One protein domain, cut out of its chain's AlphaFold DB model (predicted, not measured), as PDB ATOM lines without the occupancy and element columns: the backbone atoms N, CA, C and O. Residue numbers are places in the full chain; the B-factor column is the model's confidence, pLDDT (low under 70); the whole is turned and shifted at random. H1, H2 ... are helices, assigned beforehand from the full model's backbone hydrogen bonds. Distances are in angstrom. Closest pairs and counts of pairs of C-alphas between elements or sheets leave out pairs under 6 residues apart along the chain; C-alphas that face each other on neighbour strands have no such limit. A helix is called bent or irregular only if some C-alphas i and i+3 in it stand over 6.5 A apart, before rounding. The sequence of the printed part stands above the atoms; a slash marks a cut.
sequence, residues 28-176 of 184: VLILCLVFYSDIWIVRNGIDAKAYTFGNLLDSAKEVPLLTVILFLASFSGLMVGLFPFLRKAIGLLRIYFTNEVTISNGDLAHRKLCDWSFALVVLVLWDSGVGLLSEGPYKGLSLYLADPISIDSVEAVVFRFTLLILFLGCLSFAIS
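This is residues 28 to 176 of the 184 residues of an uncharacterized protein of Pseudomonas luteola (UniProt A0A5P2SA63). Two helices side by side, H1 and H4, make the core; the long bent helix H3 crosses H4 with its middle part, and H6 meets H4 with its last turns and reaches away from it. H2 lies far out at one end without touching any helix, the end of H3 sticks out with residues 93 to 98, and short H5 packs on H4. The printed part has 149 residues with six named helices, H1 to H6 in chain order, and no named strand, an all helix domain. It is only just compact, close to loose, with a radius of gyration of the C-alphas of 17.7 A and spans of 54 by 40 by 28 A.

Start at H1, residues 28 to 43, which touches H4, residues 108 to 133, the same way at a shallow tilt of 22 degrees; the closest C-alphas, of Cys 32 and Leu 120, are 5.1 A apart. H4 is the hub, touching four helices. Next comes H2, residues 53 to 62, apart from H1 and H4. H3, residues 65 to 98, was assigned as one helix by its hydrogen bonds but is bent: C-alphas 80 and 83 are 7.1 A apart, and its arms H3a, residues 65 to 80, and H3b, residues 83 to 98, stand at a shallow tilt of 27 degrees. H3b touches H4 about perpendicular at 82 degrees, with residues 83 to 87 alone, closest at the C-alphas of Pro 84 and Asp 115, 5.6 A. H5, residues 141 to 146, touches H4 about perpendicular at 79 degrees, closest at the C-alphas of Ser 128 and Ser 142, 5.6 A. H6, residues 154 to 175, touches H4 with residues 167 to 175 alone, opposite ways at a steep tilt of 60 degrees, closest at the C-alphas of Phe 118 and Ala 174, 4.3 A. Every O i to N i+4 pair is within hydrogen-bond range in H1, H3a, H3b, H4, H5 and H6; in H2 it is 4 of 6.

Find C-alpha 28 at (158.488, 175.748, 111.860), where H1 begins its 22.6 A. H2 is 14.8 A long, H3a 22.3 A and H3b 22.4 A. From C-alpha 108 at (156.414, 161.934, 103.858) H4 runs 37.5 A; H5 is 8.4 A. H6 runs 31.7 A to C-alpha 175 at (146.449, 167.002, 116.515).

The two C-alphas farthest apart, of Gly 54 and Asn 99, are 57.1 A apart. The printed part has no cut; the link H2 to H3 is tight and no link is long. Look for pLDDT under 70 at residues 53 to 54, 56, 59 to 60, 100 to 106 and 148 to 152.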
ATOM      1  N   VAL A  28     158.818 176.508 110.640       90.50
ATOM      2  CA  VAL A  28     158.488 175.748 111.860       90.50
ATOM      3  C   VAL A  28     159.755 175.189 112.511       90.50
ATOM      4  O   VAL A  28     159.911 175.287 113.723       90.50
ATOM      5  N   LEU A  29     160.695 174.661 111.722       91.19
ATOM      6  CA  LEU A  29     161.964 174.145 112.238       91.19
ATOM      7  C   LEU A  29     162.822 175.242 112.885       91.19
ATOM      8  O   LEU A  29     163.396 175.018 113.950       91.19
ATOM      9  N   ILE A  30     162.890 176.425 112.266       91.75
ATOM     10  CA  ILE A  30     163.581 177.592 112.828       91.75
ATOM     11  C   ILE A  30     162.925 178.001 114.146       91.75
ATOM     12  O   ILE A  30     163.628 178.241 115.121       91.75
ATOM     13  N   LEU A  31     161.593 178.028 114.218       91.50
ATOM     14  CA  LEU A  31     160.889 178.351 115.460       91.50
ATOM     15  C   LEU A  31     161.137 177.312 116.554       91.50
ATOM     16  O   LEU A  31     161.376 177.693 117.696       91.50
ATOM     17  N   CYS A  32     161.163 176.020 116.217       94.38
ATOM     18  CA  CYS A  32     161.575 174.982 117.161       94.38
ATOM     19  C   CYS A  32     162.982 175.249 117.697       94.38
ATOM     20  O   CYS A  32     163.207 175.135 118.899       94.38
ATOM     21  N   LEU A  33     163.924 175.623 116.826       93.44
ATOM     22  CA  LEU A  33     165.282 175.958 117.244       93.44
ATOM     23  C   LEU A  33     165.296 177.181 118.169       93.44
ATOM     24  O   LEU A  33     165.954 177.132 119.200       93.44
ATOM     25  N   VAL A  34     164.533 178.231 117.848       93.19
ATOM     26  CA  VAL A  34     164.416 179.442 118.676       93.19
ATOM     27  C   VAL A  34     163.875 179.114 120.068       93.19
ATOM     28  O   VAL A  34     164.510 179.474 121.054       93.19
ATOM     29  N   PHE A  35     162.760 178.385 120.174       93.44
ATOM     30  CA  PHE A  35     162.209 177.991 121.477       93.44
ATOM     31  C   PHE A  35     163.137 177.040 122.239       93.44
ATOM     32  O   PHE A  35     163.268 177.139 123.455       93.44
ATOM     33  N   TYR A  36     163.828 176.137 121.543       93.62
ATOM     34  CA  TYR A  36     164.809 175.257 122.175       93.62
ATOM     35  C   TYR A  36     166.019 176.032 122.723       93.62
ATOM     36  O   TYR A  36     166.463 175.775 123.845       93.62
ATOM     37  N   SER A  37     166.530 177.002 121.958       91.00
ATOM     38  CA  SER A  37     167.561 177.939 122.411       91.00
ATOM     39  C   SER A  37     167.088 178.743 123.615       91.00
ATOM     40  O   SER A  37     167.850 178.913 124.563       91.00
ATOM     41  N   ASP A  38     165.836 179.190 123.611       90.31
ATOM     42  CA  ASP A  38     165.281 179.986 124.698       90.31
ATOM     43  C   ASP A  38     165.185 179.205 126.016       90.31
ATOM     44  O   ASP A  38     165.701 179.653 127.040       90.31
ATOM     45  N   ILE A  39     164.685 177.965 125.971       91.00
ATOM     46  CA  ILE A  39     164.686 177.052 127.126       91.00
ATOM     47  C   ILE A  39     166.101 176.891 127.694       91.00
ATOM     48  O   ILE A  39     166.291 176.856 128.914       91.00
ATOM     49  N   TRP A  40     167.105 176.768 126.822       89.50
ATOM     50  CA  TRP A  40     168.502 176.662 127.236       89.50
ATOM     51  C   TRP A  40     168.999 177.956 127.898       89.50
ATOM     52  O   TRP A  40     169.641 177.882 128.944       89.50
ATOM     53  N   ILE A  41     168.662 179.128 127.357       86.44
ATOM     54  CA  ILE A  41     168.995 180.443 127.932       86.44
ATOM     55  C   ILE A  41     168.385 180.593 129.331       86.44
ATOM     56  O   ILE A  41     169.112 180.871 130.288       86.44
ATOM     57  N   VAL A  42     167.078 180.337 129.475       87.06
ATOM     58  CA  VAL A  42     166.368 180.457 130.758       87.06
ATOM     59  C   VAL A  42     166.957 179.499 131.795       87.06
ATOM     60  O   VAL A  42     167.201 179.894 132.933       87.06
ATOM     61  N   ARG A  43     167.260 178.252 131.410       84.62
ATOM     62  CA  ARG A  43     167.865 177.266 132.321       84.62
ATOM     63  C   ARG A  43     169.264 177.636 132.800       84.62
ATOM     64  O   ARG A  43     169.632 177.236 133.900       84.62
ATOM     65  N   ASN A  44     170.033 178.369 132.000       82.00
ATOM     66  CA  ASN A  44     171.354 178.856 132.402       82.00
ATOM     67  C   ASN A  44     171.291 180.196 133.156       82.00
ATOM     68  O   ASN A  44     172.336 180.748 133.487       82.00
ATOM     69  N   GLY A  45     170.092 180.728 133.435       77.62
ATOM     70  CA  GLY A  45     169.921 181.992 134.158       77.62
ATOM     71  C   GLY A  45     170.404 183.218 133.380       77.62
ATOM     72  O   GLY A  45     170.711 184.246 133.979       77.62
ATOM     73  N   ILE A  46     170.502 183.111 132.053       78.94
ATOM     74  CA  ILE A  46     170.967 184.191 131.183       78.94
ATOM     75  C   ILE A  46     169.806 185.170 130.962       78.94
ATOM     76  O   ILE A  46     168.747 184.793 130.458       78.94
ATOM     77  N   ASP A  47     170.002 186.442 131.315       77.69
ATOM     78  CA  ASP A  47     168.998 187.485 131.084       77.69
ATOM     79  C   ASP A  47     169.067 188.020 129.650       77.69
ATOM     80  O   ASP A  47     169.742 189.012 129.376       77.69
ATOM     81  N   ALA A  48     168.328 187.390 128.735       74.50
ATOM     82  CA  ALA A  48     168.267 187.783 127.326       74.50
ATOM     83  C   ALA A  48     167.842 189.245 127.089       74.50
ATOM     84  O   ALA A  48     168.174 189.801 126.043       74.50
ATOM     85  N   LYS A  49     167.152 189.897 128.040       73.44
ATOM     86  CA  LYS A  49     166.749 191.308 127.904       73.44
ATOM     87  C   LYS A  49     167.915 192.273 128.105       73.44
ATOM     88  O   LYS A  49     167.878 193.387 127.588       73.44
ATOM     89  N   ALA A  50     168.932 191.861 128.859       72.19
ATOM     90  CA  ALA A  50     170.090 192.689 129.176       72.19
ATOM     91  C   ALA A  50     171.199 192.609 128.108       72.19
ATOM     92  O   ALA A  50     172.097 193.455 128.085       72.19
ATOM     93  N   TYR A  51     171.153 191.615 127.213       72.50
ATOM     94  CA  TYR A  51     172.164 191.454 126.171       72.50
ATOM     95  C   TYR A  51     171.875 192.336 124.958       72.50
ATOM     96  O   TYR A  51     170.853 192.222 124.289       72.50
ATOM     97  N   THR A  52     172.847 193.179 124.618       73.25
ATOM     98  CA  THR A  52     172.940 193.780 123.286       73.25
ATOM     99  C   THR A  52     173.587 192.786 122.317       73.25
ATOM    100  O   THR A  52     174.280 191.857 122.738       73.25
ATOM    101  N   PHE A  53     173.414 192.990 121.006       66.06
ATOM    102  CA  PHE A  53     174.006 192.112 119.983       66.06
ATOM    103  C   PHE A  53     175.534 191.974 120.121       66.06
ATOM    104  O   PHE A  53     176.072 190.887 119.924       66.06
ATOM    105  N   GLY A  54     176.229 193.049 120.515       68.69
ATOM    106  CA  GLY A  54     177.674 193.024 120.769       68.69
ATOM    107  C   GLY A  54     178.049 192.107 121.935       68.69
ATOM    108  O   GLY A  54     178.892 191.229 121.778       68.69
ATOM    109  N   ASN A  55     177.346 192.240 123.063       72.75
ATOM    110  CA  ASN A  55     177.580 191.413 124.250       72.75
ATOM    111  C   ASN A  55     177.264 189.933 123.984       72.75
ATOM    112  O   ASN A  55     177.975 189.055 124.459       72.75
ATOM    113  N   LEU A  56     176.228 189.655 123.188       68.62
ATOM    114  CA  LEU A  56     175.886 188.305 122.734       68.62
ATOM    115  C   LEU A  56     177.030 187.660 121.944       68.62
ATOM    116  O   LEU A  56     177.336 186.488 122.147       68.62
ATOM    117  N   LEU A  57     177.672 188.424 121.058       73.81
ATOM    118  CA  LEU A  57     178.751 187.931 120.206       73.81
ATOM    119  C   LEU A  57     180.035 187.650 120.995       73.81
ATOM    120  O   LEU A  57     180.766 186.718 120.665       73.81
ATOM    121  N   ASP A  58     180.297 188.436 122.036       75.62
ATOM    122  CA  ASP A  58     181.432 188.218 122.929       75.62
ATOM    123  C   ASP A  58     181.184 187.045 123.884       75.62
ATOM    124  O   ASP A  58     182.031 186.157 123.968       75.62
ATOM    125  N   SER A  59     179.994 186.930 124.482       69.94
ATOM    126  CA  SER A  59     179.625 185.752 125.281       69.94
ATOM    127  C   SER A  59     179.583 184.463 124.450       69.94
ATOM    128  O   SER A  59     179.959 183.403 124.945       69.94
ATOM    129  N   ALA A  60     179.198 184.525 123.171       69.00
ATOM    130  CA  ALA A  60     179.211 183.361 122.283       69.00
ATOM    131  C   ALA A  60     180.622 182.784 122.066       69.00
ATOM    132  O   ALA A  60     180.756 181.581 121.845       69.00
ATOM    133  N   LYS A  61     181.676 183.609 122.159       76.94
ATOM    134  CA  LYS A  61     183.076 183.151 122.061       76.94
ATOM    135  C   LYS A  61     183.528 182.380 123.300       76.94
ATOM    136  O   LYS A  61     184.464 181.591 123.211       76.94
ATOM    137  N   GLU A  62     182.884 182.614 124.438       80.06
ATOM    138  CA  GLU A  62     183.212 181.968 125.712       80.06
ATOM    139  C   GLU A  62     182.520 180.609 125.873       80.06
ATOM    140  O   GLU A  62     182.926 179.799 126.708       80.06
ATOM    141  N   VAL A  63     181.499 180.319 125.057       80.69
ATOM    142  CA  VAL A  63     180.796 179.034 125.095       80.69
ATOM    143  C   VAL A  63     181.712 177.927 124.554       80.69
ATOM    144  O   VAL A  63     182.146 177.993 123.400       80.69
ATOM    145  N   PRO A  64     181.978 176.859 125.329       86.81
ATOM    146  CA  PRO A  64     182.775 175.741 124.850       86.81
ATOM    147  C   PRO A  64     182.165 175.115 123.592       86.81
ATOM    148  O   PRO A  64     180.971 174.812 123.557       86.81
ATOM    149  N   LEU A  65     182.999 174.824 122.587       86.06
ATOM    150  CA  LEU A  65     182.561 174.183 121.337       86.06
ATOM    151  C   LEU A  65     181.793 172.876 121.597       86.06
ATOM    152  O   LEU A  65     180.813 172.579 120.917       86.06
ATOM    153  N   LEU A  66     182.203 172.117 122.616       88.06
ATOM    154  CA  LEU A  66     181.520 170.892 123.027       88.06
ATOM    155  C   LEU A  66     180.065 171.151 123.442       88.06
ATOM    156  O   LEU A  66     179.188 170.378 123.070       88.06
ATOM    157  N   THR A  67     179.792 172.241 124.162       85.81
ATOM    158  CA  THR A  67     178.433 172.629 124.570       85.81
ATOM    159  C   THR A  67     177.567 172.926 123.352       85.81
ATOM    160  O   THR A  67     176.426 172.477 123.294       85.81
ATOM    161  N   VAL A  68     178.123 173.609 122.345       85.75
ATOM    162  CA  VAL A  68     177.425 173.894 121.081       85.75
ATOM    163  C   VAL A  68     177.124 172.604 120.313       85.75
ATOM    164  O   VAL A  68     176.004 172.409 119.844       85.75
ATOM    165  N   ILE A  69     178.092 171.688 120.220       89.81
ATOM    166  CA  ILE A  69     177.897 170.392 119.554       89.81
ATOM    167  C   ILE A  69     176.826 169.573 120.276       89.81
ATOM    168  O   ILE A  69     175.935 169.035 119.622       89.81
ATOM    169  N   LEU A  70     176.879 169.499 121.608       90.38
ATOM    170  CA  LEU A  70     175.883 168.783 122.402       90.38
ATOM    171  C   LEU A  70     174.495 169.400 122.244       90.38
ATOM    172  O   LEU A  70     173.544 168.646 122.078       90.38
ATOM    173  N   PHE A  71     174.390 170.731 122.220       90.19
ATOM    174  CA  PHE A  71     173.142 171.456 121.980       90.19
ATOM    175  C   PHE A  71     172.535 171.130 120.605       90.19
ATOM    176  O   PHE A  71     171.344 170.838 120.490       90.19
ATOM    177  N   LEU A  72     173.346 171.136 119.544       91.88
ATOM    178  CA  LEU A  72     172.877 170.802 118.196       91.88
ATOM    179  C   LEU A  72     172.528 169.316 118.060       91.88
ATOM    180  O   LEU A  72     171.542 168.964 117.405       91.88
ATOM    181  N   ALA A  73     173.315 168.437 118.684       91.62
ATOM    182  CA  ALA A  73     173.069 167.001 118.691       91.62
ATOM    183  C   ALA A  73     171.785 166.655 119.458       91.62
ATOM    184  O   ALA A  73     170.984 165.858 118.969       91.62
ATOM    185  N   SER A  74     171.547 167.281 120.615       93.00
ATOM    186  CA  SER A  74     170.319 167.091 121.388       93.00
ATOM    187  C   SER A  74     169.106 167.622 120.636       93.00
ATOM    188  O   SER A  74     168.122 166.897 120.516       93.00
ATOM    189  N   PHE A  75     169.184 168.820 120.048       93.38
ATOM    190  CA  PHE A  75     168.120 169.350 119.192       93.38
ATOM    191  C   PHE A  75     167.795 168.398 118.033       93.38
ATOM    192  O   PHE A  75     166.641 168.026 117.823       93.38
ATOM    193  N   SER A  76     168.819 167.929 117.318       92.69
ATOM    194  CA  SER A  76     168.642 166.993 116.201       92.69
ATOM    195  C   SER A  76     168.014 165.672 116.657       92.69
ATOM    196  O   SER A  76     167.095 165.168 116.012       92.69
ATOM    197  N   GLY A  77     168.456 165.133 117.798       92.38
ATOM    198  CA  GLY A  77     167.890 163.921 118.396       92.38
ATOM    199  C   GLY A  77     166.424 164.084 118.807       92.38
ATOM    200  O   GLY A  77     165.622 163.168 118.606       92.38
ATOM    201  N   LEU A  78     166.041 165.260 119.311       92.25
ATOM    202  CA  LEU A  78     164.648 165.582 119.616       92.25
ATOM    203  C   LEU A  78     163.790 165.606 118.344       92.25
ATOM    204  O   LEU A  78     162.753 164.944 118.289       92.25
ATOM    205  N   MET A  79     164.246 166.320 117.311       92.25
ATOM    206  CA  MET A  79     163.485 166.547 116.077       92.25
ATOM    207  C   MET A  79     163.376 165.312 115.177       92.25
ATOM    208  O   MET A  79     162.365 165.139 114.499       92.25
ATOM    209  N   VAL A  80     164.399 164.454 115.149       91.25
ATOM    210  CA  VAL A  80     164.424 163.247 114.301       91.25
ATOM    211  C   VAL A  80     163.939 162.006 115.054       91.25
ATOM    212  O   VAL A  80     163.383 161.098 114.438       91.25
ATOM    213  N   GLY A  81     164.145 161.951 116.370       90.00
ATOM    214  CA  GLY A  81     163.853 160.779 117.193       90.00
ATOM    215  C   GLY A  81     162.659 160.978 118.118       90.00
ATOM    216  O   GLY A  81     161.611 160.359 117.922       90.00
ATOM    217  N   LEU A  82     162.822 161.818 119.146       91.00
ATOM    218  CA  LEU A  82     161.886 161.867 120.274       91.00
ATOM    219  C   LEU A  82     160.481 162.326 119.867       91.00
ATOM    220  O   LEU A  82     159.511 161.651 120.202       91.00
ATOM    221  N   PHE A  83     160.351 163.445 119.154       92.12
ATOM    222  CA  PHE A  83     159.034 163.982 118.799       92.12
ATOM    223  C   PHE A  83     158.251 163.070 117.843       92.12
ATOM    224  O   PHE A  83     157.094 162.772 118.154       92.12
ATOM    225  N   PRO A  84     158.850 162.533 116.758       87.56
ATOM    226  CA  PRO A  84     158.179 161.530 115.932       87.56
ATOM    227  C   PRO A  84     157.766 160.282 116.723       87.56
ATOM    228  O   PRO A  84     156.680 159.741 116.513       87.56
ATOM    229  N   PHE A  85     158.609 159.818 117.654       88.75
ATOM    230  CA  PHE A  85     158.284 158.674 118.507       88.75
ATOM    231  C   PHE A  85     157.093 158.962 119.432       88.75
ATOM    232  O   PHE A  85     156.148 158.176 119.469       88.75
ATOM    233  N   LEU A  86     157.102 160.100 120.134       88.69
ATOM    234  CA  LEU A  86     156.015 160.507 121.028       88.69
ATOM    235  C   LEU A  86     154.692 160.652 120.278       88.69
ATOM    236  O   LEU A  86     153.667 160.159 120.744       88.69
ATOM    237  N   ARG A  87     154.708 161.262 119.090       85.94
ATOM    238  CA  ARG A  87     153.497 161.413 118.280       85.94
ATOM    239  C   ARG A  87     152.932 160.060 117.843       85.94
ATOM    240  O   ARG A  87     151.728 159.843 117.949       85.94
ATOM    241  N   LYS A  88     153.788 159.110 117.442       85.19
ATOM    242  CA  LYS A  88     153.364 157.727 117.158       85.19
ATOM    243  C   LYS A  88     152.808 157.023 118.395       85.19
ATOM    244  O   LYS A  88     151.796 156.342 118.282       85.19
ATOM    245  N   ALA A  89     153.428 157.196 119.561       86.75
ATOM    246  CA  ALA A  89     152.930 156.632 120.816       86.75
ATOM    247  C   ALA A  89     151.540 157.184 121.182       86.75
ATOM    248  O   ALA A  89     150.659 156.408 121.547       86.75
ATOM    249  N   ILE A  90     151.309 158.490 121.009       85.19
ATOM    250  CA  ILE A  90     149.987 159.118 121.182       85.19
ATOM    251  C   ILE A  90     148.981 158.548 120.172       85.19
ATOM    252  O   ILE A  90     147.855 158.221 120.543       85.19
ATOM    253  N   GLY A  91     149.391 158.372 118.912       81.44
ATOM    254  CA  GLY A  91     148.570 157.731 117.883       81.44
ATOM    255  C   GLY A  91     148.161 156.302 118.253       81.44
ATOM    256  O   GLY A  91     146.985 155.959 118.170       81.44
ATOM    257  N   LEU A  92     149.102 155.487 118.740       82.75
ATOM    258  CA  LEU A  92     148.834 154.123 119.212       82.75
ATOM    259  C   LEU A  92     147.884 154.101 120.413       82.75
ATOM    260  O   LEU A  92     146.959 153.292 120.449       82.75
ATOM    261  N   LEU A  93     148.085 155.006 121.374       85.19
ATOM    262  CA  LEU A  93     147.202 155.145 122.529       85.19
ATOM    263  C   LEU A  93     145.775 155.495 122.087       85.19
ATOM    264  O   LEU A  93     144.814 154.922 122.591       85.19
ATOM    265  N   ARG A  94     145.626 156.399 121.114       80.00
ATOM    266  CA  ARG A  94     144.317 156.760 120.563       80.00
ATOM    267  C   ARG A  94     143.634 155.563 119.909       80.00
ATOM    268  O   ARG A  94     142.485 155.309 120.238       80.00
ATOM    269  N   ILE A  95     144.342 154.812 119.060       82.19
ATOM    270  CA  ILE A  95     143.812 153.595 118.418       82.19
ATOM    271  C   ILE A  95     143.325 152.595 119.471       82.19
ATOM    272  O   ILE A  95     142.255 152.014 119.314       82.19
ATOM    273  N   TYR A  96     144.072 152.431 120.567       82.75
ATOM    274  CA  TYR A  96     143.669 151.564 121.673       82.75
ATOM    275  C   TYR A  96     142.335 151.990 122.311       82.75
ATOM    276  O   TYR A  96     141.539 151.136 122.690       82.75
ATOM    277  N   PHE A  97     142.064 153.296 122.407       85.19
ATOM    278  CA  PHE A  97     140.816 153.811 122.977       85.19
ATOM    279  C   PHE A  97     139.653 153.888 121.980       85.19
ATOM    280  O   PHE A  97     138.507 153.709 122.388       85.19
ATOM    281  N   THR A  98     139.909 154.165 120.699       82.25
ATOM    282  CA  THR A  98     138.850 154.349 119.690       82.25
ATOM    283  C   THR A  98     138.547 153.093 118.878       82.25
ATOM    284  O   THR A  98     137.508 153.053 118.232       82.25
ATOM    285  N   ASN A  99     139.405 152.063 118.908       72.69
ATOM    286  CA  ASN A  99     139.310 150.844 118.083       72.69
ATOM    287  C   ASN A  99     139.207 151.095 116.564       72.69
ATOM    288  O   ASN A  99     138.875 150.191 115.799       72.69
ATOM    289  N   GLU A 100     139.525 152.305 116.110       68.62
ATOM    290  CA  GLU A 100     139.524 152.684 114.701       68.62
ATOM    291  C   GLU A 100     140.964 152.758 114.201       68.62
ATOM    292  O   GLU A 100     141.791 153.494 114.743       68.62
ATOM    293  N   VAL A 101     141.266 151.981 113.160       61.84
ATOM    294  CA  VAL A 101     142.565 151.994 112.486       61.84
ATOM    295  C   VAL A 101     142.392 152.661 111.129       61.84
ATOM    296  O   VAL A 101     142.000 152.023 110.153       61.84
ATOM    297  N   THR A 102     142.707 153.948 111.051       57.31
ATOM    298  CA  THR A 102     142.857 154.659 109.780       57.31
ATOM    299  C   THR A 102     144.311 154.573 109.324       57.31
ATOM    300  O   THR A 102     145.203 155.218 109.869       57.31
ATOM    301  N   ILE A 103     144.574 153.732 108.319       56.34
ATOM    302  CA  ILE A 103     145.880 153.684 107.648       56.34
ATOM    303  C   ILE A 103     145.871 154.748 106.554       56.34
ATOM    304  O   ILE A 103     145.365 154.525 105.457       56.34
ATOM    305  N   SER A 104     146.431 155.915 106.847       57.06
ATOM    306  CA  SER A 104     146.662 156.940 105.832       57.06
ATOM    307  C   SER A 104     148.025 156.759 105.184       57.06
ATOM    308  O   SER A 104     149.054 156.705 105.860       57.06
ATOM    309  N   ASN A 105     148.043 156.736 103.854       57.28
ATOM    310  CA  ASN A 105     149.254 156.858 103.045       57.28
ATOM    311  C   ASN A 105     149.603 158.340 102.818       57.28
ATOM    312  O   ASN A 105     149.747 158.787 101.684       57.28
ATOM    313  N   GLY A 106     149.696 159.114 103.900       60.62
ATOM    314  CA  GLY A 106     150.116 160.513 103.842       60.62
ATOM    315  C   GLY A 106     151.535 160.677 103.287       60.62
ATOM    316  O   GLY A 106     152.433 159.884 103.586       60.62
ATOM    317  N   ASP A 107     151.735 161.736 102.502       74.56
ATOM    318  CA  ASP A 107     153.037 162.139 101.971       74.56
ATOM    319  C   ASP A 107     154.066 162.323 103.108       74.56
ATOM    320  O   ASP A 107     153.784 162.942 104.142       74.56
ATOM    321  N   LEU A 108     155.290 161.810 102.917       78.88
ATOM    322  CA  LEU A 108     156.414 161.934 103.858       78.88
ATOM    323  C   LEU A 108     156.647 163.399 104.241       78.88
ATOM    324  O   LEU A 108     156.981 163.724 105.384       78.88
ATOM    325  N   ALA A 109     156.478 164.287 103.265       77.31
ATOM    326  CA  ALA A 109     156.631 165.711 103.447       77.31
ATOM    327  C   ALA A 109     155.591 166.265 104.439       77.31
ATOM    328  O   ALA A 109     155.966 167.028 105.327       77.31
ATOM    329  N   HIS A 110     154.326 165.877 104.315       80.88
ATOM    330  CA  HIS A 110     153.266 166.300 105.227       80.88
ATOM    331  C   HIS A 110     153.488 165.751 106.642       80.88
ATOM    332  O   HIS A 110     153.467 166.509 107.609       80.88
ATOM    333  N   ARG A 111     153.838 164.464 106.761       82.56
ATOM    334  CA  ARG A 111     154.125 163.831 108.058       82.56
ATOM    335  C   ARG A 111     155.214 164.562 108.843       82.56
ATOM    336  O   ARG A 111     155.017 164.852 110.019       82.56
ATOM    337  N   LYS A 112     156.317 164.936 108.180       84.69
ATOM    338  CA  LYS A 112     157.397 165.722 108.805       84.69
ATOM    339  C   LYS A 112     156.926 167.089 109.299       84.69
ATOM    340  O   LYS A 112     157.335 167.508 110.375       84.69
ATOM    341  N   LEU A 113     156.084 167.782 108.529       87.25
ATOM    342  CA  LEU A 113     155.529 169.068 108.957       87.25
ATOM    343  C   LEU A 113     154.686 168.902 110.226       87.25
ATOM    344  O   LEU A 113     154.804 169.708 111.146       87.25
ATOM    345  N   CYS A 114     153.876 167.850 110.296       88.19
ATOM    346  CA  CYS A 114     153.058 167.578 111.468       88.19
ATOM    347  C   CYS A 114     153.905 167.146 112.683       88.19
ATOM    348  O   CYS A 114     153.637 167.596 113.795       88.19
ATOM    349  N   ASP A 115     154.979 166.370 112.485       89.69
ATOM    350  CA  ASP A 115     155.939 166.030 113.550       89.69
ATOM    351  C   ASP A 115     156.644 167.279 114.099       89.69
ATOM    352  O   ASP A 115     156.785 167.439 115.311       89.69
ATOM    353  N   TRP A 116     157.062 168.195 113.221       91.94
ATOM    354  CA  TRP A 116     157.706 169.447 113.627       91.94
ATOM    355  C   TRP A 116     156.724 170.435 114.251       91.94
ATOM    356  O   TRP A 116     157.085 171.149 115.177       91.94
ATOM    357  N   SER A 117     155.474 170.441 113.795       92.19
ATOM    358  CA  SER A 117     154.407 171.230 114.413       92.19
ATOM    359  C   SER A 117     154.099 170.726 115.824       92.19
ATOM    360  O   SER A 117     153.978 171.526 116.746       92.19
ATOM    361  N   PHE A 118     154.062 169.403 116.021       92.50
ATOM    362  CA  PHE A 118     153.961 168.796 117.349       92.50
ATOM    363  C   PHE A 118     155.157 169.168 118.233       92.50
ATOM    364  O   PHE A 118     154.968 169.584 119.374       92.50
ATOM    365  N   ALA A 119     156.377 169.084 117.695       93.50
ATOM    366  CA  ALA A 119     157.584 169.511 118.397       93.50
ATOM    367  C   ALA A 119     157.498 170.974 118.853       93.50
ATOM    368  O   ALA A 119     157.777 171.261 120.014       93.50
ATOM    369  N   LEU A 120     157.060 171.882 117.972       94.06
ATOM    370  CA  LEU A 120     156.895 173.297 118.297       94.06
ATOM    371  C   LEU A 120     155.919 173.485 119.457       94.06
ATOM    372  O   LEU A 120     156.238 174.184 120.412       94.06
ATOM    373  N   VAL A 121     154.755 172.829 119.410       93.94
ATOM    374  CA  VAL A 121     153.755 172.911 120.484       93.94
ATOM    375  C   VAL A 121     154.345 172.449 121.816       93.94
ATOM    376  O   VAL A 121     154.216 173.147 122.820       93.94
ATOM    377  N   VAL A 122     155.031 171.304 121.832       94.00
ATOM    378  CA  VAL A 122     155.652 170.781 123.057       94.00
ATOM    379  C   VAL A 122     156.750 171.715 123.570       94.00
ATOM    380  O   VAL A 122     156.822 171.947 124.774       94.00
ATOM    381  N   LEU A 123     157.578 172.279 122.687       95.00
ATOM    382  CA  LEU A 123     158.635 173.219 123.066       95.00
ATOM    383  C   LEU A 123     158.069 174.527 123.627       95.00
ATOM    384  O   LEU A 123     158.567 174.993 124.639       95.00
ATOM    385  N   VAL A 124     157.005 175.082 123.043       94.06
ATOM    386  CA  VAL A 124     156.334 176.288 123.566       94.06
ATOM    387  C   VAL A 124     155.759 176.040 124.963       94.06
ATOM    388  O   VAL A 124     155.912 176.874 125.856       94.06
ATOM    389  N   LEU A 125     155.123 174.882 125.178       93.56
ATOM    390  CA  LEU A 125     154.593 174.502 126.490       93.56
ATOM    391  C   LEU A 125     155.710 174.268 127.512       93.56
ATOM    392  O   LEU A 125     155.588 174.690 128.663       93.56
ATOM    393  N   TRP A 126     156.801 173.618 127.098       94.50
ATOM    394  CA  TRP A 126     157.984 173.439 127.935       94.50
ATOM    395  C   TRP A 126     158.560 174.798 128.325       94.50
ATOM    396  O   TRP A 126     158.781 175.036 129.511       94.50
ATOM    397  N   ASP A 127     158.785 175.678 127.351       93.88
ATOM    398  CA  ASP A 127     159.313 177.024 127.554       93.88
ATOM    399  C   ASP A 127     158.480 177.803 128.573       93.88
ATOM    400  O   ASP A 127     159.011 178.278 129.576       93.88
ATOM    401  N   SER A 128     157.154 177.795 128.406       92.12
ATOM    402  CA  SER A 128     156.225 178.413 129.358       92.12
ATOM    403  C   SER A 128     156.376 177.820 130.762       92.12
ATOM    404  O   SER A 128     156.435 178.550 131.750       92.12
ATOM    405  N   GLY A 129     156.465 176.491 130.870       92.56
ATOM    406  CA  GLY A 129     156.618 175.794 132.147       92.56
ATOM    407  C   GLY A 129     157.939 176.106 132.853       92.56
ATOM    408  O   GLY A 129     157.947 176.373 134.052       92.56
ATOM    409  N   VAL A 130     159.055 176.118 132.118       91.25
ATOM    410  CA  VAL A 130     160.370 176.513 132.653       91.25
ATOM    411  C   VAL A 130     160.359 177.980 133.067       91.25
ATOM    412  O   VAL A 130     160.853 178.310 134.142       91.25
ATOM    413  N   GLY A 131     159.745 178.843 132.263       88.31
ATOM    414  CA  GLY A 131     159.576 180.258 132.549       88.31
ATOM    415  C   GLY A 131     158.817 180.549 133.841       88.31
ATOM    416  O   GLY A 131     159.230 181.403 134.623       88.31
ATOM    417  N   LEU A 132     157.733 179.810 134.101       89.12
ATOM    418  CA  LEU A 132     156.945 179.939 135.332       89.12
ATOM    419  C   LEU A 132     157.714 179.510 136.587       89.12
ATOM    420  O   LEU A 132     157.447 180.033 137.665       89.12
ATOM    421  N   LEU A 133     158.649 178.569 136.446       88.94
ATOM    422  CA  LEU A 133     159.485 178.066 137.539       88.94
ATOM    423  C   LEU A 133     160.797 178.848 137.705       88.94
ATOM    424  O   LEU A 133     161.514 178.628 138.679       88.94
ATOM    425  N   SER A 134     161.129 179.735 136.766       86.19
ATOM    426  CA  SER A 134     162.337 180.554 136.824       86.19
ATOM    427  C   SER A 134     162.153 181.736 137.779       86.19
ATOM    428  O   SER A 134     161.185 182.493 137.685       86.19
ATOM    429  N   GLU A 135     163.126 181.933 138.668       81.12
ATOM    430  CA  GLU A 135     163.205 183.103 139.556       81.12
ATOM    431  C   GLU A 135     163.886 184.312 138.881       81.12
ATOM    432  O   GLU A 135     163.957 185.395 139.459       81.12
ATOM    433  N   GLY A 136     164.385 184.143 137.650       76.38
ATOM    434  CA  GLY A 136     165.108 185.177 136.913       76.38
ATOM    435  C   GLY A 136     164.219 186.290 136.325       76.38
ATOM    436  O   GLY A 136     163.007 186.120 136.159       76.38
ATOM    437  N   PRO A 137     164.820 187.439 135.946       78.38
ATOM    438  CA  PRO A 137     164.107 188.559 135.313       78.38
ATOM    439  C   PRO A 137     163.587 188.220 133.906       78.38
ATOM    440  O   PRO A 137     162.584 188.782 133.448       78.38
ATOM    441  N   TYR A 138     164.248 187.281 133.226       85.06
ATOM    442  CA  TYR A 138     163.789 186.697 131.976       85.06
ATOM    443  C   TYR A 138     163.106 185.353 132.239       85.06
ATOM    444  O   TYR A 138     163.718 184.414 132.748       85.06
ATOM    445  N   LYS A 139     161.824 185.271 131.876       87.38
ATOM    446  CA  LYS A 139     160.976 184.087 132.069       87.38
ATOM    447  C   LYS A 139     160.718 183.323 130.769       87.38
ATOM    448  O   LYS A 139     159.758 182.573 130.687       87.38
ATOM    449  N   GLY A 140     161.540 183.537 129.751       88.62
ATOM    450  CA  GLY A 140     161.390 182.876 128.463       88.62
ATOM    451  C   GLY A 140     160.494 183.610 127.469       88.62
ATOM    452  O   GLY A 140     159.753 184.546 127.803       88.62
ATOM    453  N   LEU A 141     160.603 183.178 126.220       88.25
ATOM    454  CA  LEU A 141     160.073 183.835 125.039       88.25
ATOM    455  C   LEU A 141     158.552 183.731 124.991       88.25
ATOM    456  O   LEU A 141     157.883 184.716 124.695       88.25
ATOM    457  N   SER A 142     157.994 182.566 125.317       89.50
ATOM    458  CA  SER A 142     156.541 182.357 125.349       89.50
ATOM    459  C   SER A 142     155.843 183.320 126.314       89.50
ATOM    460  O   SER A 142     154.890 183.999 125.928       89.50
ATOM    461  N   LEU A 143     156.353 183.447 127.542       87.88
ATOM    462  CA  LEU A 143     155.818 184.374 128.540       87.88
ATOM    463  C   LEU A 143     156.091 185.835 128.173       87.88
ATOM    464  O   LEU A 143     155.231 186.686 128.387       87.88
ATOM    465  N   TYR A 144     157.247 186.134 127.577       83.88
ATOM    466  CA  TYR A 144     157.561 187.482 127.100       83.88
ATOM    467  C   TYR A 144     156.617 187.947 125.980       83.88
ATOM    468  O   TYR A 144     156.174 189.098 125.980       83.88
ATOM    469  N   LEU A 145     156.276 187.052 125.049       83.56
ATOM    470  CA  LEU A 145     155.316 187.312 123.976       83.56
ATOM    471  C   LEU A 145     153.876 187.416 124.487       83.56
ATOM    472  O   LEU A 145     153.084 188.151 123.898       83.56
ATOM    473  N   ALA A 146     153.543 186.698 125.561       82.75
ATOM    474  CA  ALA A 146     152.227 186.744 126.188       82.75
ATOM    475  C   ALA A 146     152.011 187.986 127.070       82.75
ATOM    476  O   ALA A 146     150.863 188.343 127.323       82.75
ATOM    477  N   ASP A 147     153.078 188.642 127.535       81.31
ATOM    478  CA  ASP A 147     152.995 189.820 128.400       81.31
ATOM    479  C   ASP A 147     152.572 191.075 127.604       81.31
ATOM    480  O   ASP A 147     153.365 191.601 126.816       81.31
ATOM    481  N   PRO A 148     151.349 191.605 127.797       67.38
ATOM    482  CA  PRO A 148     150.878 192.764 127.050       67.38
ATOM    483  C   PRO A 148     151.690 194.030 127.344       67.38
ATOM    484  O   PRO A 148     151.799 194.866 126.457       67.38
ATOM    485  N   ILE A 149     152.306 194.141 128.525       65.44
ATOM    486  CA  ILE A 149     152.987 195.356 129.006       65.44
ATOM    487  C   ILE A 149     154.426 195.447 128.468       65.44
ATOM    488  O   ILE A 149     155.038 196.512 128.464       65.44
ATOM    489  N   SER A 150     154.995 194.332 128.001       61.44
ATOM    490  CA  SER A 150     156.421 194.257 127.677       61.44
ATOM    491  C   SER A 150     156.822 194.958 126.371       61.44
ATOM    492  O   SER A 150     157.999 195.300 126.224       61.44
ATOM    493  N   ILE A 151     155.890 195.171 125.429       63.44
ATOM    494  CA  ILE A 151     156.158 195.829 124.138       63.44
ATOM    495  C   ILE A 151     154.910 196.576 123.628       63.44
ATOM    496  O   ILE A 151     154.041 195.986 122.986       63.44
ATOM    497  N   ASP A 152     154.854 197.889 123.856       67.69
ATOM    498  CA  ASP A 152     153.772 198.780 123.395       67.69
ATOM    499  C   ASP A 152     154.043 199.353 121.987       67.69
ATOM    500  O   ASP A 152     154.054 200.566 121.767       67.69
ATOM    501  N   SER A 153     154.286 198.488 120.998       80.81
ATOM    502  CA  SER A 153     154.360 198.904 119.590       80.81
ATOM    503  C   SER A 153     153.360 198.139 118.725       80.81
ATOM    504  O   SER A 153     153.108 196.950 118.927       80.81
ATOM    505  N   VAL A 154     152.784 198.816 117.725       83.50
ATOM    506  CA  VAL A 154     151.851 198.193 116.762       83.50
ATOM    507  C   VAL A 154     152.509 196.996 116.068       83.50
ATOM    508  O   VAL A 154     151.878 195.958 115.875       83.50
ATOM    509  N   GLU A 155     153.799 197.115 115.757       81.50
ATOM    510  CA  GLU A 155     154.621 196.054 115.172       81.50
ATOM    511  C   GLU A 155     154.662 194.807 116.063       81.50
ATOM    512  O   GLU A 155     154.488 193.689 115.576       81.50
ATOM    513  N   ALA A 156     154.812 194.985 117.379       80.06
ATOM    514  CA  ALA A 156     154.820 193.879 118.328       80.06
ATOM    515  C   ALA A 156     153.455 193.195 118.442       80.06
ATOM    516  O   ALA A 156     153.392 191.969 118.542       80.06
ATOM    517  N   VAL A 157     152.359 193.955 118.368       82.81
ATOM    518  CA  VAL A 157     151.000 193.389 118.354       82.81
ATOM    519  C   VAL A 157     150.781 192.532 117.104       82.81
ATOM    520  O   VAL A 157     150.322 191.395 117.216       82.81
ATOM    521  N   VAL A 158     151.161 193.033 115.922       84.81
ATOM    522  CA  VAL A 158     151.069 192.274 114.661       84.81
ATOM    523  C   VAL A 158     151.928 191.010 114.718       84.81
ATOM    524  O   VAL A 158     151.473 189.933 114.327       84.81
ATOM    525  N   PHE A 159     153.144 191.112 115.254       83.31
ATOM    526  CA  PHE A 159     154.043 189.973 115.412       83.31
ATOM    527  C   PHE A 159     153.463 188.897 116.343       83.31
ATOM    528  O   PHE A 159     153.405 187.726 115.968       83.31
ATOM    529  N   ARG A 160     152.950 189.285 117.519       84.88
ATOM    530  CA  ARG A 160     152.292 188.372 118.471       84.88
ATOM    531  C   ARG A 160     151.089 187.676 117.853       84.88
ATOM    532  O   ARG A 160     150.945 186.465 117.991       84.88
ATOM    533  N   PHE A 161     150.247 188.425 117.144       84.94
ATOM    534  CA  PHE A 161     149.076 187.860 116.481       84.94
ATOM    535  C   PHE A 161     149.467 186.864 115.380       84.94
ATOM    536  O   PHE A 161     148.871 185.795 115.269       84.94
ATOM    537  N   THR A 162     150.523 187.169 114.623       85.94
ATOM    538  CA  THR A 162     151.076 186.266 113.603       85.94
ATOM    539  C   THR A 162     151.595 184.972 114.227       85.94
ATOM    540  O   THR A 162     151.262 183.884 113.758       85.94
ATOM    541  N   LEU A 163     152.359 185.072 115.320       85.25
ATOM    542  CA  LEU A 163     152.842 183.902 116.054       85.25
ATOM    543  C   LEU A 163     151.701 183.086 116.663       85.25
ATOM    544  O   LEU A 163     151.766 181.862 116.641       85.25
ATOM    545  N   LEU A 164     150.644 183.737 117.153       87.12
ATOM    546  CA  LEU A 164     149.463 183.052 117.671       87.12
ATOM    547  C   LEU A 164     148.748 182.263 116.568       87.12
ATOM    548  O   LEU A 164     148.447 181.090 116.768       87.12
ATOM    549  N   ILE A 165     148.509 182.868 115.399       85.94
ATOM    550  CA  ILE A 165     147.910 182.163 114.254       85.94
ATOM    551  C   ILE A 165     148.774 180.972 113.850       85.94
ATOM    552  O   ILE A 165     148.257 179.874 113.645       85.94
ATOM    553  N   LEU A 166     150.089 181.172 113.755       86.88
ATOM    554  CA  LEU A 166     151.018 180.112 113.388       86.88
ATOM    555  C   LEU A 166     151.017 178.980 114.420       86.88
ATOM    556  O   LEU A 166     150.956 177.814 114.042       86.88
ATOM    557  N   PHE A 167     151.016 179.315 115.710       88.44
ATOM    558  CA  PHE A 167     150.918 178.344 116.792       88.44
ATOM    559  C   PHE A 167     149.614 177.549 116.721       88.44
ATOM    560  O   PHE A 167     149.648 176.326 116.812       88.44
ATOM    561  N   LEU A 168     148.473 178.210 116.501       89.12
ATOM    562  CA  LEU A 168     147.180 177.540 116.328       89.12
ATOM    563  C   LEU A 168     147.169 176.633 115.089       89.12
ATOM    564  O   LEU A 168     146.641 175.523 115.144       89.12
ATOM    565  N   GLY A 169     147.804 177.061 113.996       87.00
ATOM    566  CA  GLY A 169     148.015 176.233 112.811       87.00
ATOM    567  C   GLY A 169     148.848 174.988 113.121       87.00
ATOM    568  O   GLY A 169     148.433 173.871 112.816       87.00
ATOM    569  N   CYS A 170     149.987 175.153 113.797       88.69
ATOM    570  CA  CYS A 170     150.823 174.040 114.241       88.69
ATOM    571  C   CYS A 170     150.095 173.121 115.227       88.69
ATOM    572  O   CYS A 170     150.248 171.907 115.139       88.69
ATOM    573  N   LEU A 171     149.267 173.662 116.120       89.12
ATOM    574  CA  LEU A 171     148.433 172.881 117.028       89.12
ATOM    575  C   LEU A 171     147.424 172.028 116.253       89.12
ATOM    576  O   LEU A 171     147.277 170.845 116.549       89.12
ATOM    577  N   SER A 172     146.793 172.593 115.220       87.25
ATOM    578  CA  SER A 172     145.919 171.836 114.322       87.25
ATOM    579  C   SER A 172     146.677 170.678 113.670       87.25
ATOM    580  O   SER A 172     146.243 169.538 113.794       87.25
ATOM    581  N   PHE A 173     147.839 170.930 113.054       85.38
ATOM    582  CA  PHE A 173     148.653 169.878 112.424       85.38
ATOM    583  C   PHE A 173     149.198 168.843 113.416       85.38
ATOM    584  O   PHE A 173     149.344 167.670 113.075       85.38
ATOM    585  N   ALA A 174     149.502 169.259 114.646       85.06
ATOM    586  CA  ALA A 174     149.969 168.373 115.704       85.06
ATOM    587  C   ALA A 174     148.884 167.365 116.121       85.06
ATOM    588  O   ALA A 174     149.202 166.211 116.415       85.06
ATOM    589  N   ILE A 175     147.620 167.806 116.137       81.69
ATOM    590  CA  ILE A 175     146.449 167.002 116.515       81.69
ATOM    591  C   ILE A 175     145.897 166.210 115.323       81.69
ATOM    592  O   ILE A 175     145.298 165.150 115.530       81.69
ATOM    593  N   SER A 176     146.105 166.691 114.092       73.31
ATOM    594  CA  SER A 176     145.740 165.963 112.881       73.31
ATOM    595  C   SER A 176     146.342 164.561 112.924       73.31
ATOM    596  O   SER A 176     147.563 164.365 113.004       73.31
TER     597      SER A 176